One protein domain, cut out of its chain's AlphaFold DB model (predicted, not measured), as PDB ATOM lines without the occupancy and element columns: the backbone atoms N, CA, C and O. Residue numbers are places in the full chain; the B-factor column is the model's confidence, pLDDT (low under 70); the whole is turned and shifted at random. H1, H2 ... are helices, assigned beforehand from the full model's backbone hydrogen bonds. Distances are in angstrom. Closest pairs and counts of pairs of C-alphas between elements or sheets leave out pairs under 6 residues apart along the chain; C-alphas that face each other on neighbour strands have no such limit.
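This is residues 306 to 361 of the 362 residues of the protein "LOC495203 protein" of Xenopus laevis (UniProt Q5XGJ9). Four short helices, H1 to H4, follow one another round a loose horseshoe, and the last and longest helix, H5, lies in its mouth between H1 and H4. H1 and H2 pack on H5, while H3 and H4 come near it with fewer contacts, and the two ends of the printed part come together beside H1 and H5. The printed part has 56 residues with five named helices, in the order H1, H2, H3, H4, H5, and no named strand; its class is all helix. The whole is compact, with a radius of gyration of the C-alphas of 10.6 A, and rounded, spanning 25 by 23 by 19 A.

H5, residues 350 to 359, has its centre 4.4 A from the mean of the C-alphas, nearest of the five. It touches H1, residues 306 to 313, where the closest C-alphas, those of Gly 306 and Val 358, are 4.8 A apart. These two run opposite ways at a shallow tilt of 33 degrees, only just short of steep. H5 also touches H2, residues 318 to 326; their closest C-alphas are those of Asp 318 and Arg 351, 5.8 A apart, and they run the same way at a steep tilt of 61 degrees. H3, residues 330 to 337, is close to H5 but not clearly touching, with the C-alphas of Phe 336 and Tyr 357 closest at 7.1 A, and stands about perpendicular to it at 74 degrees. H4, residues 340 to 343, is also close to H5 but not clearly touching, with the C-alphas of Glu 341 and Leu 353 closest at 7.0 A. H1 and H3, H1 and H4, and H2 and H4 are apart. In H1, H2, H3 and H5 every O i to N i+4 pair is within hydrogen-bond range; H4 is too short for such a pair.

H5 measures 14.3 A from C-alpha 350 at (158.512, 206.395, 162.335) to C-alpha 359 at (149.057, 214.169, 169.759). H1 begins at C-alpha 306, (151.703, 217.513, 172.815), and is 10.7 A long to C-alpha 313. H2 is 12.3 A long from C-alpha 318 to C-alpha 326, H3 10.4 A from 330 to 337, and H4 5.4 A from 340 to 343.

The C-alphas farthest apart, those of Gln 308 and Lys 346, are 27.7 A from each other, while the first and last printed C-alphas, of Gly 306 and Met 361, are 4.5 A apart. The printed part has no cut. The links H1 to H2, H2 to H3 and H3 to H4 are tight, and H4 to H5, with 6 residues, is short. The mean pLDDT of the printed part is 73.9, and residues 337 to 349 are under 70.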
ATOM      1  N   GLY A 306     151.874 218.272 174.052       78.44
ATOM      2  CA  GLY A 306     151.703 217.513 172.815       78.44
ATOM      3  C   GLY A 306     151.274 218.366 171.629       78.44
ATOM      4  O   GLY A 306     151.840 218.230 170.546       78.44
ATOM      5  N   GLU A 307     150.358 219.319 171.810       79.88
ATOM      6  CA  GLU A 307     149.944 220.213 170.720       79.88
ATOM      7  C   GLU A 307     151.086 221.097 170.211       79.88
ATOM      8  O   GLU A 307     151.199 221.327 169.002       79.88
ATOM      9  N   GLN A 308     151.960 221.555 171.110       80.19
ATOM     10  CA  GLN A 308     153.143 222.335 170.740       80.19
ATOM     11  C   GLN A 308     154.121 221.503 169.899       80.19
ATOM     12  O   GLN A 308     154.575 221.941 168.838       80.19
ATOM     13  N   LEU A 309     154.413 220.278 170.339       79.44
ATOM     14  CA  LEU A 309     155.311 219.367 169.632       79.44
ATOM     15  C   LEU A 309     154.711 218.900 168.293       79.44
ATOM     16  O   LEU A 309     155.426 218.852 167.291       79.44
ATOM     17  N   TYR A 310     153.402 218.632 168.234       82.94
ATOM     18  CA  TYR A 310     152.724 218.223 167.000       82.94
ATOM     19  C   TYR A 310     152.819 219.320 165.939       82.94
ATOM     20  O   TYR A 310     153.230 219.050 164.812       82.94
ATOM     21  N   ARG A 311     152.507 220.576 166.293       82.50
ATOM     22  CA  ARG A 311     152.614 221.702 165.347       82.50
ATOM     23  C   ARG A 311     154.041 221.911 164.852       82.50
ATOM     24  O   ARG A 311     154.218 222.196 163.671       82.50
ATOM     25  N   LYS A 312     155.036 221.735 165.725       83.38
ATOM     26  CA  LYS A 312     156.448 221.927 165.379       83.38
ATOM     27  C   LYS A 312     156.957 220.896 164.370       83.38
ATOM     28  O   LYS A 312     157.666 221.266 163.446       83.38
ATOM     29  N   TYR A 313     156.587 219.623 164.517       80.25
ATOM     30  CA  TYR A 313     157.188 218.536 163.728       80.25
ATOM     31  C   TYR A 313     156.273 217.959 162.635       80.25
ATOM     32  O   TYR A 313     156.715 217.123 161.842       80.25
ATOM     33  N   LYS A 314     155.018 218.430 162.512       83.06
ATOM     34  CA  LYS A 314     154.058 217.952 161.494       83.06
ATOM     35  C   LYS A 314     154.581 218.047 160.063       83.06
ATOM     36  O   LYS A 314     154.141 217.253 159.246       83.06
ATOM     37  N   ASN A 315     155.517 218.944 159.746       82.06
ATOM     38  CA  ASN A 315     156.048 219.133 158.387       82.06
ATOM     39  C   ASN A 315     157.544 218.779 158.237       82.06
ATOM     40  O   ASN A 315     158.085 218.933 157.150       82.06
ATOM     41  N   GLU A 316     158.197 218.286 159.293       81.62
ATOM     42  CA  GLU A 316     159.637 217.970 159.292       81.62
ATOM     43  C   GLU A 316     159.955 216.598 158.662       81.62
ATOM     44  O   GLU A 316     159.145 215.676 158.776       81.62
ATOM     45  N   PRO A 317     161.120 216.410 158.020       80.88
ATOM     46  CA  PRO A 317     161.489 215.130 157.422       80.88
ATOM     47  C   PRO A 317     161.814 214.061 158.481       80.88
ATOM     48  O   PRO A 317     162.143 214.363 159.632       80.88
ATOM     49  N   ASP A 318     161.760 212.791 158.076       75.88
ATOM     50  CA  ASP A 318     161.959 211.628 158.957       75.88
ATOM     51  C   ASP A 318     163.324 211.627 159.665       75.88
ATOM     52  O   ASP A 318     163.419 211.199 160.815       75.88
ATOM     53  N   SER A 319     164.364 212.164 159.019       77.00
ATOM     54  CA  SER A 319     165.707 212.316 159.595       77.00
ATOM     55  C   SER A 319     165.728 213.256 160.804       77.00
ATOM     56  O   SER A 319     166.367 212.952 161.811       77.00
ATOM     57  N   THR A 320     164.986 214.366 160.743       80.00
ATOM     58  CA  THR A 320     164.847 215.317 161.855       80.00
ATOM     59  C   THR A 320     164.073 214.688 163.013       80.00
ATOM     60  O   THR A 320     164.440 214.860 164.173       80.00
ATOM     61  N   ILE A 321     163.024 213.915 162.715       79.19
ATOM     62  CA  ILE A 321     162.220 213.232 163.740       79.19
ATOM     63  C   ILE A 321     163.038 212.145 164.446       79.19
ATOM     64  O   ILE A 321     162.975 212.042 165.671       79.19
ATOM     65  N   ALA A 322     163.846 211.381 163.705       75.62
ATOM     66  CA  ALA A 322     164.744 210.380 164.276       75.62
ATOM     67  C   ALA A 322     165.753 211.009 165.252       75.62
ATOM     68  O   ALA A 322     165.864 210.553 166.388       75.62
ATOM     69  N   ALA A 323     166.388 212.123 164.868       78.19
ATOM     70  CA  ALA A 323     167.317 212.849 165.738       78.19
ATOM     71  C   ALA A 323     166.644 213.397 167.014       78.19
ATOM     72  O   ALA A 323     167.241 213.397 168.091       78.19
ATOM     73  N   VAL A 324     165.384 213.839 166.916       80.69
ATOM     74  CA  VAL A 324     164.603 214.303 168.075       80.69
ATOM     75  C   VAL A 324     164.295 213.153 169.030       80.69
ATOM     76  O   VAL A 324     164.462 213.320 170.236       80.69
ATOM     77  N   ILE A 325     163.881 211.994 168.507       76.06
ATOM     78  CA  ILE A 325     163.646 210.792 169.317       76.06
ATOM     79  C   ILE A 325     164.949 210.358 169.990       76.06
ATOM     80  O   ILE A 325     164.936 210.042 171.176       76.06
ATOM     81  N   ASP A 326     166.082 210.412 169.288       75.69
ATOM     82  CA  ASP A 326     167.395 210.085 169.851       75.69
ATOM     83  C   ASP A 326     167.834 211.045 170.966       75.69
ATOM     84  O   ASP A 326     168.546 210.626 171.883       75.69
ATOM     85  N   GLY A 327     167.342 212.283 170.962       75.62
ATOM     86  CA  GLY A 327     167.546 213.260 172.033       75.62
ATOM     87  C   GLY A 327     166.625 213.103 173.251       75.62
ATOM     88  O   GLY A 327     166.805 213.826 174.231       75.62
ATOM     89  N   TRP A 328     165.635 212.202 173.224       80.62
ATOM     90  CA  TRP A 328     164.709 212.006 174.348       80.62
ATOM     91  C   TRP A 328     165.345 211.271 175.528       80.62
ATOM     92  O   TRP A 328     166.245 210.438 175.365       80.62
ATOM     93  N   SER A 329     164.826 211.544 176.728       80.69
ATOM     94  CA  SER A 329     165.228 210.816 177.931       80.69
ATOM     95  C   SER A 329     164.927 209.317 177.798       80.69
ATOM     96  O   SER A 329     164.031 208.894 177.061       80.69
ATOM     97  N   ILE A 330     165.666 208.485 178.537       71.25
ATOM     98  CA  ILE A 330     165.506 207.020 178.503       71.25
ATOM     99  C   ILE A 330     164.063 206.613 178.857       71.25
ATOM    100  O   ILE A 330     163.527 205.658 178.294       71.25
ATOM    101  N   GLU A 331     163.408 207.352 179.753       73.62
ATOM    102  CA  GLU A 331     162.016 207.119 180.149       73.62
ATOM    103  C   GLU A 331     161.018 207.476 179.042       73.62
ATOM    104  O   GLU A 331     160.080 206.719 178.791       73.62
ATOM    105  N   GLU A 332     161.227 208.591 178.339       74.94
ATOM    106  CA  GLU A 332     160.386 209.011 177.210       74.94
ATOM    107  C   GLU A 332     160.531 208.057 176.021       74.94
ATOM    108  O   GLU A 332     159.527 207.672 175.417       74.94
ATOM    109  N   LYS A 333     161.755 207.585 175.746       73.19
ATOM    110  CA  LYS A 333     162.008 206.548 174.736       73.19
ATOM    111  C   LYS A 333     161.294 205.241 175.075       73.19
ATOM    112  O   LYS A 333     160.659 204.664 174.198       73.19
ATOM    113  N   LYS A 334     161.329 204.803 176.342       73.38
ATOM    114  CA  LYS A 334     160.607 203.601 176.802       73.38
ATOM    115  C   LYS A 334     159.089 203.744 176.691       73.38
ATOM    116  O   LYS A 334     158.422 202.773 176.344       73.38
ATOM    117  N   LYS A 335     158.531 204.923 176.988       77.12
ATOM    118  CA  LYS A 335     157.090 205.196 176.831       77.12
ATOM    119  C   LYS A 335     156.670 205.164 175.362       77.12
ATOM    120  O   LYS A 335     155.655 204.554 175.043       77.12
ATOM    121  N   PHE A 336     157.483 205.739 174.479       74.88
ATOM    122  CA  PHE A 336     157.247 205.726 173.037       74.88
ATOM    123  C   PHE A 336     157.414 204.338 172.405       74.88
ATOM    124  O   PHE A 336     156.628 203.960 171.549       74.88
ATOM    125  N   SER A 337     158.397 203.542 172.838       66.62
ATOM    126  CA  SER A 337     158.637 202.199 172.287       66.62
ATOM    127  C   SER A 337     157.647 201.135 172.781       66.62
ATOM    128  O   SER A 337     157.576 200.046 172.213       66.62
ATOM    129  N   ASN A 338     156.925 201.409 173.874       64.00
ATOM    130  CA  ASN A 338     155.977 200.479 174.496       64.00
ATOM    131  C   ASN A 338     154.524 200.659 174.039       64.00
ATOM    132  O   ASN A 338     153.673 199.886 174.481       64.00
ATOM    133  N   THR A 339     154.225 201.628 173.171       68.25
ATOM    134  CA  THR A 339     152.901 201.739 172.549       68.25
ATOM    135  C   THR A 339     152.647 200.551 171.616       68.25
ATOM    136  O   THR A 339     153.543 200.090 170.905       68.25
ATOM    137  N   GLU A 340     151.413 200.035 171.611       59.53
ATOM    138  CA  GLU A 340     150.995 198.909 170.748       59.53
ATOM    139  C   GLU A 340     151.294 199.162 169.262       59.53
ATOM    140  O   GLU A 340     151.652 198.249 168.516       59.53
ATOM    141  N   GLU A 341     151.224 200.427 168.864       60.97
ATOM    142  CA  GLU A 341     151.450 200.935 167.511       60.97
ATOM    143  C   GLU A 341     152.921 200.799 167.068       60.97
ATOM    144  O   GLU A 341     153.201 200.641 165.883       60.97
ATOM    145  N   PHE A 342     153.876 200.793 168.009       61.06
ATOM    146  CA  PHE A 342     155.301 200.604 167.712       61.06
ATOM    147  C   PHE A 342     155.694 199.116 167.605       61.06
ATOM    148  O   PHE A 342     156.638 198.769 166.889       61.06
ATOM    149  N   ARG A 343     154.967 198.215 168.286       54.53
ATOM    150  CA  ARG A 343     155.281 196.771 168.355       54.53
ATOM    151  C   ARG A 343     154.843 195.969 167.119       54.53
ATOM    152  O   ARG A 343     155.366 194.883 166.894       54.53
ATOM    153  N   THR A 344     153.933 196.490 166.296       57.69
ATOM    154  CA  THR A 344     153.292 195.795 165.150       57.69
ATOM    155  C   THR A 344     153.962 196.087 163.789       57.69
ATOM    156  O   THR A 344     153.333 196.137 162.736       57.69
ATOM    157  N   ARG A 345     155.279 196.290 163.819       57.34
ATOM    158  CA  ARG A 345     156.095 197.052 162.858       57.34
ATOM    159  C   ARG A 345     156.114 196.568 161.390       57.34
ATOM    160  O   ARG A 345     156.246 195.380 161.109       57.34
ATOM    161  N   LYS A 346     156.202 197.538 160.464       49.62
ATOM    162  CA  LYS A 346     156.984 197.483 159.205       49.62
ATOM    163  C   LYS A 346     157.965 198.668 159.196       49.62
ATOM    164  O   LYS A 346     157.610 199.754 159.654       49.62
ATOM    165  N   GLU A 347     159.207 198.467 158.755       52.94
ATOM    166  CA  GLU A 347     160.221 199.534 158.688       52.94
ATOM    167  C   GLU A 347     159.753 200.696 157.789       52.94
ATOM    168  O   GLU A 347     159.220 200.463 156.708       52.94
ATOM    169  N   GLY A 348     159.923 201.946 158.248       59.16
ATOM    170  CA  GLY A 348     159.660 203.161 157.453       59.16
ATOM    171  C   GLY A 348     158.507 204.078 157.900       59.16
ATOM    172  O   GLY A 348     158.271 205.085 157.249       59.16
ATOM    173  N   GLN A 349     157.790 203.792 158.998       67.38
ATOM    174  CA  GLN A 349     156.629 204.602 159.443       67.38
ATOM    175  C   GLN A 349     156.859 205.456 160.710       67.38
ATOM    176  O   GLN A 349     155.903 205.897 161.353       67.38
ATOM    177  N   ILE A 350     158.118 205.738 161.066       70.19
ATOM    178  CA  ILE A 350     158.512 206.395 162.335       70.19
ATOM    179  C   ILE A 350     157.818 207.752 162.535       70.19
ATOM    180  O   ILE A 350     157.362 208.063 163.635       70.19
ATOM    181  N   ARG A 351     157.674 208.538 161.466       76.81
ATOM    182  CA  ARG A 351     157.036 209.860 161.498       76.81
ATOM    183  C   ARG A 351     155.558 209.820 161.874       76.81
ATOM    184  O   ARG A 351     155.119 210.642 162.673       76.81
ATOM    185  N   SER A 352     154.797 208.875 161.325       74.94
ATOM    186  CA  SER A 352     153.368 208.743 161.638       74.94
ATOM    187  C   SER A 352     153.150 208.393 163.113       74.94
ATOM    188  O   SER A 352     152.391 209.068 163.803       74.94
ATOM    189  N   LEU A 353     153.936 207.440 163.622       75.19
ATOM    190  CA  LEU A 353     153.900 206.997 165.013       75.19
ATOM    191  C   LEU A 353     154.294 208.111 165.983       75.19
ATOM    192  O   LEU A 353     153.655 208.296 167.016       75.19
ATOM    193  N   PHE A 354     155.326 208.885 165.640       79.88
ATOM    194  CA  PHE A 354     155.748 210.032 166.436       79.88
ATOM    195  C   PHE A 354     154.641 211.085 166.543       79.88
ATOM    196  O   PHE A 354     154.329 211.546 167.640       79.88
ATOM    197  N   LEU A 355     154.022 211.449 165.417       80.00
ATOM    198  CA  LEU A 355     152.968 212.461 165.393       80.00
ATOM    199  C   LEU A 355     151.713 212.008 166.152       80.00
ATOM    200  O   LEU A 355     151.114 212.827 166.855       80.00
ATOM    201  N   ASP A 356     151.349 210.730 166.071       79.38
ATOM    202  CA  ASP A 356     150.216 210.181 166.824       79.38
ATOM    203  C   ASP A 356     150.507 210.084 168.325       79.38
ATOM    204  O   ASP A 356     149.660 210.464 169.137       79.38
ATOM    205  N   TYR A 357     151.714 209.669 168.716       81.06
ATOM    206  CA  TYR A 357     152.122 209.652 170.123       81.06
ATOM    207  C   TYR A 357     152.120 211.058 170.730       81.06
ATOM    208  O   TYR A 357     151.561 211.283 171.802       81.06
ATOM    209  N   VAL A 358     152.699 212.026 170.021       81.81
ATOM    210  CA  VAL A 358     152.770 213.416 170.473       81.81
ATOM    211  C   VAL A 358     151.384 214.049 170.576       81.81
ATOM    212  O   VAL A 358     151.133 214.795 171.517       81.81
ATOM    213  N   ARG A 359     150.454 213.713 169.676       78.38
ATOM    214  CA  ARG A 359     149.057 214.169 169.759       78.38
ATOM    215  C   ARG A 359     148.337 213.643 171.007       78.38
ATOM    216  O   ARG A 359     147.434 214.311 171.499       78.38
ATOM    217  N   LYS A 360     148.727 212.471 171.517       77.62
ATOM    218  CA  LYS A 360     148.162 211.871 172.738       77.62
ATOM    219  C   LYS A 360     148.817 212.389 174.028       77.62
ATOM    220  O   LYS A 360     148.328 212.071 175.109       77.62
ATOM    221  N   MET A 361     149.898 213.171 173.945       76.94
ATOM    222  CA  MET A 361     150.518 213.803 175.115       76.94
ATOM    223  C   MET A 361     149.736 215.062 175.520       76.94
ATOM    224  O   MET A 361     149.938 216.129 174.947       76.94
TER     225      MET A 361